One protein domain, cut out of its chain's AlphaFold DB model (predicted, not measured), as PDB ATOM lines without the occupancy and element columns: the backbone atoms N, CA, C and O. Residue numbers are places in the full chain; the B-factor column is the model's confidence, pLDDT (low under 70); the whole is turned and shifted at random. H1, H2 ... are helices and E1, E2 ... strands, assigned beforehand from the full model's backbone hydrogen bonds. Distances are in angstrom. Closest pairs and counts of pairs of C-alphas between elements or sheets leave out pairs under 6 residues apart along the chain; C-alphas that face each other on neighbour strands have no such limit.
ATOM      1  N   VAL A  98     110.759 168.210  72.874       96.56
ATOM      2  CA  VAL A  98     111.461 169.278  73.593       96.56
ATOM      3  C   VAL A  98     112.324 168.637  74.672       96.56
ATOM      4  O   VAL A  98     111.811 168.068  75.633       96.56
ATOM      5  N   ILE A  99     113.641 168.739  74.524       94.31
ATOM      6  CA  ILE A  99     114.610 168.256  75.507       94.31
ATOM      7  C   ILE A  99     114.869 169.360  76.524       94.31
ATOM      8  O   ILE A  99     115.159 170.501  76.159       94.31
ATOM      9  N   LYS A 100     114.787 169.008  77.808       95.75
ATOM     10  CA  LYS A 100     115.092 169.884  78.942       95.75
ATOM     11  C   LYS A 100     116.259 169.312  79.757       95.75
ATOM     12  O   LYS A 100     116.471 168.099  79.731       95.75
ATOM     13  N   PRO A 101     117.021 170.156  80.475       94.56
ATOM     14  CA  PRO A 101     118.039 169.685  81.398       94.56
ATOM     15  C   PRO A 101     117.417 168.833  82.510       94.56
ATOM     16  O   PRO A 101     116.310 169.105  82.974       94.56
ATOM     17  N   THR A 102     118.150 167.815  82.949       92.75
ATOM     18  CA  THR A 102     117.750 166.883  84.012       92.75
ATOM     19  C   THR A 102     118.707 166.969  85.206       92.75
ATOM     20  O   THR A 102     119.744 167.638  85.141       92.75
ATOM     21  N   GLY A 103     118.355 166.324  86.328       90.88
ATOM     22  CA  GLY A 103     119.222 166.239  87.511       90.88
ATOM     23  C   GLY A 103     119.474 167.583  88.205       90.88
ATOM     24  O   GLY A 103     120.610 167.883  88.562       90.88
ATOM     25  N   GLY A 104     118.447 168.434  88.318       91.88
ATOM     26  CA  GLY A 104     118.535 169.746  88.982       91.88
ATOM     27  C   GLY A 104     119.302 170.828  88.206       91.88
ATOM     28  O   GLY A 104     119.470 171.946  88.693       91.88
ATOM     29  N   ARG A 105     119.771 170.529  86.988       91.06
ATOM     30  CA  ARG A 105     120.505 171.482  86.145       91.06
ATOM     31  C   ARG A 105     119.554 172.497  85.514       91.06
ATOM     32  O   ARG A 105     118.425 172.178  85.162       91.06
ATOM     33  N   LYS A 106     120.041 173.726  85.314       92.69
ATOM     34  CA  LYS A 106     119.268 174.817  84.687       92.69
ATOM     35  C   LYS A 106     119.437 174.900  83.169       92.69
ATOM     36  O   LYS A 106     118.599 175.490  82.496       92.69
ATOM     37  N   PHE A 107     120.522 174.336  82.634       94.81
ATOM     38  CA  PHE A 107     120.889 174.476  81.227       94.81
ATOM     39  C   PHE A 107     121.455 173.176  80.652       94.81
ATOM     40  O   PHE A 107     122.175 172.439  81.327       94.81
ATOM     41  N   LEU A 108     121.138 172.936  79.384       94.31
ATOM     42  CA  LEU A 108     121.826 172.020  78.489       94.31
ATOM     43  C   LEU A 108     123.105 172.697  77.995       94.31
ATOM     44  O   LEU A 108     123.110 173.903  77.747       94.31
ATOM     45  N   THR A 109     124.168 171.917  77.831       94.62
ATOM     46  CA  THR A 109     125.440 172.362  77.251       94.62
ATOM     47  C   THR A 109     125.490 171.917  75.794       94.62
ATOM     48  O   THR A 109     125.718 170.750  75.498       94.62
ATOM     49  N   ILE A 110     125.204 172.845  74.880       91.62
ATOM     50  CA  ILE A 110     125.165 172.576  73.439       91.62
ATOM     51  C   ILE A 110     126.513 172.978  72.834       91.62
ATOM     52  O   ILE A 110     126.875 174.152  72.936       91.62
ATOM     53  N   PRO A 111     127.277 172.046  72.241       91.31
ATOM     54  CA  PRO A 111     128.599 172.351  71.710       91.31
ATOM     55  C   PRO A 111     128.501 173.301  70.509       91.31
ATOM     56  O   PRO A 111     127.630 173.154  69.655       91.31
ATOM     57  N   LEU A 112     129.413 174.272  70.456       90.38
ATOM     58  CA  LEU A 112     129.566 175.241  69.362       90.38
ATOM     59  C   LEU A 112     130.784 174.937  68.479       90.38
ATOM     60  O   LEU A 112     130.884 175.457  67.373       90.38
ATOM     61  N   VAL A 113     131.695 174.084  68.956       86.81
ATOM     62  CA  VAL A 113     132.915 173.665  68.251       86.81
ATOM     63  C   VAL A 113     133.002 172.143  68.180       86.81
ATOM     64  O   VAL A 113     132.540 171.446  69.086       86.81
ATOM     65  N   ALA A 114     133.611 171.615  67.115       86.69
ATOM     66  CA  ALA A 114     133.721 170.171  66.890       86.69
ATOM     67  C   ALA A 114     134.472 169.446  68.025       86.69
ATOM     68  O   ALA A 114     134.048 168.375  68.449       86.69
ATOM     69  N   ALA A 115     135.516 170.062  68.593       87.94
ATOM     70  CA  ALA A 115     136.308 169.500  69.697       87.94
ATOM     71  C   ALA A 115     135.502 169.233  70.990       87.94
ATOM     72  O   ALA A 115     135.904 168.407  71.820       87.94
ATOM     73  N   ALA A 116     134.371 169.925  71.151       89.56
ATOM     74  CA  ALA A 116     133.447 169.808  72.277       89.56
ATOM     75  C   ALA A 116     132.275 168.849  72.005       89.56
ATOM     76  O   ALA A 116     131.466 168.584  72.896       89.56
ATOM     77  N   TYR A 117     132.152 168.332  70.781       89.94
ATOM     78  CA  TYR A 117     131.059 167.446  70.406       89.94
ATOM     79  C   TYR A 117     131.130 166.118  71.169       89.94
ATOM     80  O   TYR A 117     132.197 165.524  71.308       89.94
ATOM     81  N   GLY A 118     129.986 165.659  71.685       89.38
ATOM     82  CA  GLY A 118     129.896 164.419  72.466       89.38
ATOM     83  C   GLY A 118     130.479 164.485  73.882       89.38
ATOM     84  O   GLY A 118     130.450 163.472  74.572       89.38
ATOM     85  N   LYS A 119     130.966 165.648  74.333       91.56
ATOM     86  CA  LYS A 119     131.564 165.833  75.662       91.56
ATOM     87  C   LYS A 119     130.689 166.710  76.546       91.56
ATOM     88  O   LYS A 119     130.057 167.662  76.081       91.56
ATOM     89  N   ARG A 120     130.696 166.443  77.850       92.06
ATOM     90  CA  ARG A 120     130.213 167.405  78.853       92.06
ATOM     91  C   ARG A 120     131.207 168.558  78.979       92.06
ATOM     92  O   ARG A 120     132.398 168.378  78.754       92.06
ATOM     93  N   ALA A 121     130.740 169.725  79.427       92.38
ATOM     94  CA  ALA A 121     131.615 170.884  79.648       92.38
ATOM     95  C   ALA A 121     132.823 170.553  80.546       92.38
ATOM     96  O   ALA A 121     133.949 170.871  80.188       92.38
ATOM     97  N   GLN A 122     132.596 169.825  81.642       92.44
ATOM     98  CA  GLN A 122     133.659 169.390  82.555       92.44
ATOM     99  C   GLN A 122     134.643 168.398  81.909       92.44
ATOM    100  O   GLN A 122     135.844 168.473  82.141       92.44
ATOM    101  N   GLU A 123     134.149 167.465  81.090       94.19
ATOM    102  CA  GLU A 123     135.002 166.512  80.363       94.19
ATOM    103  C   GLU A 123     135.861 167.234  79.322       94.19
ATOM    104  O   GLU A 123     137.024 166.892  79.129       94.19
ATOM    105  N   TYR A 124     135.299 168.255  78.671       94.50
ATOM    106  CA  TYR A 124     136.037 169.105  77.750       94.50
ATOM    107  C   TYR A 124     137.136 169.897  78.470       94.50
ATOM    108  O   TYR A 124     138.263 169.859  77.995       94.50
ATOM    109  N   GLU A 125     136.849 170.544  79.608       93.56
ATOM    110  CA  GLU A 125     137.862 171.268  80.404       93.56
ATOM    111  C   GLU A 125     139.032 170.368  80.801       93.56
ATOM    112  O   GLU A 125     140.191 170.760  80.677       93.56
ATOM    113  N   LEU A 126     138.727 169.152  81.261       92.62
ATOM    114  CA  LEU A 126     139.744 168.180  81.648       92.62
ATOM    115  C   LEU A 126     140.599 167.754  80.447       92.62
ATOM    116  O   LEU A 126     141.814 167.649  80.572       92.62
ATOM    117  N   ALA A 127     139.971 167.516  79.293       91.25
ATOM    118  CA  ALA A 127     140.660 167.050  78.093       91.25
ATOM    119  C   ALA A 127     141.460 168.152  77.379       91.25
ATOM    120  O   ALA A 127     142.492 167.856  76.785       91.25
ATOM    121  N   SER A 128     140.981 169.398  77.389       88.75
ATOM    122  CA  SER A 128     141.650 170.525  76.729       88.75
ATOM    123  C   SER A 128     142.675 171.219  77.626       88.75
ATOM    124  O   SER A 128     143.528 171.942  77.125       88.75
ATOM    125  N   GLY A 129     142.577 171.052  78.949       88.94
ATOM    126  CA  GLY A 129     143.360 171.819  79.921       88.94
ATOM    127  C   GLY A 129     142.938 173.290  80.025       88.94
ATOM    128  O   GLY A 129     143.516 174.046  80.809       88.94
ATOM    129  N   HIS A 130     141.921 173.718  79.270       87.44
ATOM    130  CA  HIS A 130     141.422 175.086  79.284       87.44
ATOM    131  C   HIS A 130     140.205 175.205  80.195       87.44
ATOM    132  O   HIS A 130     139.182 174.551  79.997       87.44
ATOM    133  N   LYS A 131     140.294 176.104  81.178       93.38
ATOM    134  CA  LYS A 131     139.176 176.404  82.073       93.38
ATOM    135  C   LYS A 131     138.098 177.194  81.335       93.38
ATOM    136  O   LYS A 131     138.363 178.284  80.816       93.38
ATOM    137  N   LEU A 132     136.877 176.671  81.335       93.19
ATOM    138  CA  LEU A 132     135.713 177.357  80.805       93.19
ATOM    139  C   LEU A 132     135.236 178.407  81.806       93.19
ATOM    140  O   LEU A 132     135.189 178.208  83.020       93.19
ATOM    141  N   PHE A 133     134.822 179.549  81.279       92.62
ATOM    142  CA  PHE A 133     134.184 180.603  82.047       92.62
ATOM    143  C   PHE A 133     132.958 181.121  81.307       92.62
ATOM    144  O   PHE A 133     132.837 181.040  80.083       92.62
ATOM    145  N   ARG A 134     132.014 181.669  82.069       93.00
ATOM    146  CA  ARG A 134     130.832 182.303  81.497       93.00
ATOM    147  C   ARG A 134     131.200 183.687  80.973       93.00
ATOM    148  O   ARG A 134     131.786 184.489  81.699       93.00
ATOM    149  N   LEU A 135     130.838 183.985  79.728       85.50
ATOM    150  CA  LEU A 135     131.127 185.288  79.130       85.50
ATOM    151  C   LEU A 135     130.141 186.347  79.658       85.50
ATOM    152  O   LEU A 135     129.055 186.535  79.105       85.50
ATOM    153  N   GLY A 136     130.498 187.009  80.761       85.69
ATOM    154  CA  GLY A 136     129.631 187.973  81.448       85.69
ATOM    155  C   GLY A 136     128.275 187.361  81.821       85.69
ATOM    156  O   GLY A 136     128.201 186.243  82.331       85.69
ATOM    157  N   ASN A 137     127.184 188.060  81.496       86.50
ATOM    158  CA  ASN A 137     125.819 187.567  81.719       86.50
ATOM    159  C   ASN A 137     125.286 186.663  80.591       86.50
ATOM    160  O   ASN A 137     124.177 186.129  80.701       86.50
ATOM    161  N   SER A 138     126.059 186.446  79.521       87.31
ATOM    162  CA  SER A 138     125.619 185.641  78.378       87.31
ATOM    163  C   SER A 138     125.390 184.175  78.754       87.31
ATOM    164  O   SER A 138     125.880 183.680  79.769       87.31
ATOM    165  N   ARG A 139     124.635 183.449  77.931       92.31
ATOM    166  CA  ARG A 139     124.422 182.002  78.070       92.31
ATOM    167  C   ARG A 139     125.458 181.220  77.258       92.31
ATOM    168  O   ARG A 139     125.101 180.360  76.464       92.31
ATOM    169  N   VAL A 140     126.731 181.558  77.431       92.25
ATOM    170  CA  VAL A 140     127.848 180.953  76.698       92.25
ATOM    171  C   VAL A 140     128.971 180.615  77.671       92.25
ATOM    172  O   VAL A 140     129.334 181.443  78.511       92.25
ATOM    173  N   LEU A 141     129.513 179.403  77.540       93.69
ATOM    174  CA  LEU A 141     130.790 179.012  78.127       93.69
ATOM    175  C   LEU A 141     131.883 179.184  77.075       93.69
ATOM    176  O   LEU A 141     131.764 178.678  75.956       93.69
ATOM    177  N   ALA A 142     132.924 179.914  77.447       93.12
ATOM    178  CA  ALA A 142     134.049 180.250  76.596       93.12
ATOM    179  C   ALA A 142     135.369 179.907  77.289       93.12
ATOM    180  O   ALA A 142     135.423 179.787  78.511       93.12
ATOM    181  N   GLU A 143     136.430 179.782  76.508       91.81
ATOM    182  CA  GLU A 143     137.797 179.605  76.993       91.81
ATOM    183  C   GLU A 143     138.703 180.720  76.464       91.81
ATOM    184  O   GLU A 143     138.366 181.418  75.497       91.81
ATOM    185  N   ARG A 144     139.859 180.893  77.109       88.19
ATOM    186  CA  ARG A 144     140.941 181.717  76.564       88.19
ATOM    187  C   ARG A 144     141.771 180.857  75.623       88.19
ATOM    188  O   ARG A 144     142.157 179.755  75.988       88.19
ATOM    189  N   VAL A 145     142.033 181.392  74.440       80.31
ATOM    190  CA  VAL A 145     142.901 180.805  73.429       80.31
ATOM    191  C   VAL A 145     144.128 181.697  73.315       80.31
ATOM    192  O   VAL A 145     144.022 182.892  73.005       80.31
ATOM    193  N   ASP A 146     145.289 181.115  73.591       72.50
ATOM    194  CA  ASP A 146     146.567 181.769  73.346       72.50
ATOM    195  C   ASP A 146     146.739 181.932  71.832       72.50
ATOM    196  O   ASP A 146     146.369 181.055  71.053       72.50
ATOM    197  N   SER A 147     147.249 183.080  71.391       52.41
ATOM    198  CA  SER A 147     147.205 183.555  69.999       52.41
ATOM    199  C   SER A 147     148.015 182.723  68.974       52.41
ATOM    200  O   SER A 147     148.360 183.254  67.922       52.41
ATOM    201  N   GLY A 148     148.344 181.457  69.258       45.66
ATOM    202  CA  GLY A 148     149.181 180.577  68.433       45.66
ATOM    203  C   GLY A 148     148.485 179.360  67.800       45.66
ATOM    204  O   GLY A 148     149.137 178.631  67.060       45.66
ATOM    205  N   GLN A 180     142.696 185.559  72.599       74.56
ATOM    206  CA  GLN A 180     141.408 185.457  71.925       74.56
ATOM    207  C   GLN A 180     140.456 184.644  72.807       74.56
ATOM    208  O   GLN A 180     140.874 183.740  73.523       74.56
ATOM    209  N   ILE A 181     139.171 184.986  72.802       85.12
ATOM    210  CA  ILE A 181     138.146 184.225  73.523       85.12
ATOM    211  C   ILE A 181     137.421 183.355  72.503       85.12
ATOM    212  O   ILE A 181     136.910 183.877  71.510       85.12
ATOM    213  N   ARG A 182     137.335 182.047  72.759       88.00
ATOM    214  CA  ARG A 182     136.591 181.098  71.920       88.00
ATOM    215  C   ARG A 182     135.345 180.625  72.652       88.00
ATOM    216  O   ARG A 182     135.431 180.114  73.765       88.00
ATOM    217  N   ALA A 183     134.178 180.803  72.038       90.25
ATOM    218  CA  ALA A 183     132.926 180.254  72.550       90.25
ATOM    219  C   ALA A 183     132.879 178.742  72.281       90.25
ATOM    220  O   ALA A 183     133.009 178.320  71.134       90.25
ATOM    221  N   VAL A 184     132.680 177.936  73.324       92.06
ATOM    222  CA  VAL A 184     132.761 176.467  73.241       92.06
ATOM    223  C   VAL A 184     131.387 175.821  73.404       92.06
ATOM    224  O   VAL A 184     131.044 174.921  72.641       92.06
ATOM    225  N   PHE A 185     130.568 176.300  74.347       93.75
ATOM    226  CA  PHE A 185     129.209 175.793  74.563       93.75
ATOM    227  C   PHE A 185     128.187 176.924  74.668       93.75
ATOM    228  O   PHE A 185     128.418 177.924  75.349       93.75
ATOM    229  N   ALA A 186     127.009 176.720  74.084       94.12
ATOM    230  CA  ALA A 186     125.807 177.478  74.398       94.12
ATOM    231  C   ALA A 186     125.048 176.819  75.561       94.12
ATOM    232  O   ALA A 186     124.931 175.595  75.639       94.12
ATOM    233  N   LEU A 187     124.515 177.640  76.465       94.69
ATOM    234  CA  LEU A 187     123.707 177.218  77.606       94.69
ATOM    235  C   LEU A 187     122.223 177.413  77.287       94.69
ATOM    236  O   LEU A 187     121.687 178.520  77.363       94.69
ATOM    237  N   CYS A 188     121.540 176.329  76.939       93.31
ATOM    238  CA  CYS A 188     120.144 176.378  76.505       93.31
ATOM    239  C   CYS A 188     119.215 175.829  77.599       93.31
ATOM    240  O   CYS A 188     119.474 174.748  78.120       93.31
ATOM    241  N   PRO A 189     118.119 176.519  77.966       94.88
ATOM    242  CA  PRO A 189     117.154 175.988  78.936       94.88
ATOM    243  C   PRO A 189     116.339 174.815  78.369       94.88
ATOM    244  O   PRO A 189     115.795 174.016  79.123       94.88
ATOM    245  N   SER A 190     116.254 174.709  77.043       94.50
ATOM    246  CA  SER A 190     115.678 173.584  76.315       94.50
ATOM    247  C   SER A 190     116.173 173.585  74.868       94.50
ATOM    248  O   SER A 190     116.693 174.592  74.383       94.50
ATOM    249  N   VAL A 191     116.004 172.457  74.179       93.94
ATOM    250  CA  VAL A 191     116.214 172.324  72.732       93.94
ATOM    251  C   VAL A 191     115.016 171.611  72.125       93.94
ATOM    252  O   VAL A 191     114.591 170.574  72.630       93.94
ATOM    253  N   THR A 192     114.491 172.149  71.028       95.06
ATOM    254  CA  THR A 192     113.429 171.505  70.249       95.06
ATOM    255  C   THR A 192     114.049 170.703  69.114       95.06
ATOM    256  O   THR A 192     114.763 171.252  68.276       95.06
ATOM    257  N   ILE A 193     113.766 169.405  69.081       93.31
ATOM    258  CA  ILE A 193     114.098 168.518  67.969       93.31
ATOM    259  C   ILE A 193     112.836 168.377  67.115       93.31
ATOM    260  O   ILE A 193     111.837 167.857  67.619       93.31
ATOM    261  N   PRO A 194     112.840 168.844  65.852       94.12
ATOM    262  CA  PRO A 194     111.719 168.612  64.956       94.12
ATOM    263  C   PRO A 194     111.642 167.131  64.577       94.12
ATOM    264  O   PRO A 194     112.660 166.432  64.552       94.12
TER     265      PRO A 194
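Overview. This is residues 98 to 148 and 180 to 194 of the 228 residues of an uncharacterized protein of Verrucomicrobia bacterium (UniProt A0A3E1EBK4). A narrow sheet of three antiparallel strands has the long strand E3 in its middle and E1 and E2 at its edges, with one short helix, H1, over one face. Past the E3 end that lies beside E1, the chain turns into the small strand E4, which lies side by side with the first printed residues, 98 to 99, at one end of the long axis. The printed part has 66 residues, with one named helix and four named strands in the order E1, H1, E2, E3, E4; the sheet order is E1, E3, E2. The class is mixed, helices and strands, with 30 residues in named elements, under half. The whole is compact, with a radius of gyration of the C-alphas of 12.4 A, yet elongated in outline, spanning 40 by 25 by 24 A.

Arrangement. Start at residues 98 to 99, which pair antiparallel with residues 191 to 192 of E4, residues 191 to 193; E4 pairs with no named strand. Go on to E1, residues 108 to 111, an edge strand antiparallel to the inner strand E3, residues 180 to 188, at 139 degrees; look for N 108 and O 188, 2.8 A apart, within hydrogen-bond range. Next comes H1, residues 121 to 128, on the sheet at a height over the sheet of 10.1 A; the closest C-alphas of E1 and H1 are those of Thr 109 and Ala 121, 6.8 A apart. H1 runs along the strands, at 19 degrees to E3 on the local plane, and lies over E3 and, only just, with 3 C-alphas, over E2, residues 140 to 145. Every O i to N i+4 pair in H1 is within hydrogen-bond range. E2, the other edge strand, is antiparallel to E3 at 160 degrees, with N 145 and O 180 at 2.8 A, within hydrogen-bond range. E1, H1 and E2 form a split strand-helix-strand unit, two strands running the same way with E3 between them, and its crossover is left-handed. E3 runs on into E4 at 68 degrees.

Along the chain. Find C-alpha 108 at (121.826, 172.020, 78.489), where E1 begins its 9.6 A. H1 covers 10.5 A from C-alpha 121 at (131.615, 170.884, 79.648). E2 covers 15.4 A, E3 23.6 A, and E4 6.5 A, ending at C-alpha 193 at (114.098, 168.518, 67.969).

Size, cuts and confidence. The two C-alphas farthest apart, those of Val 98 and Gly 148, are 39.7 A apart. Residues 149 to 179 are not printed, and C-alphas 148 and 180 are 9.8 A apart across this cut. The link from H1 to E2 is long. The mean pLDDT of the printed part is 89.7; residues 147 to 148 are under 70 in this model.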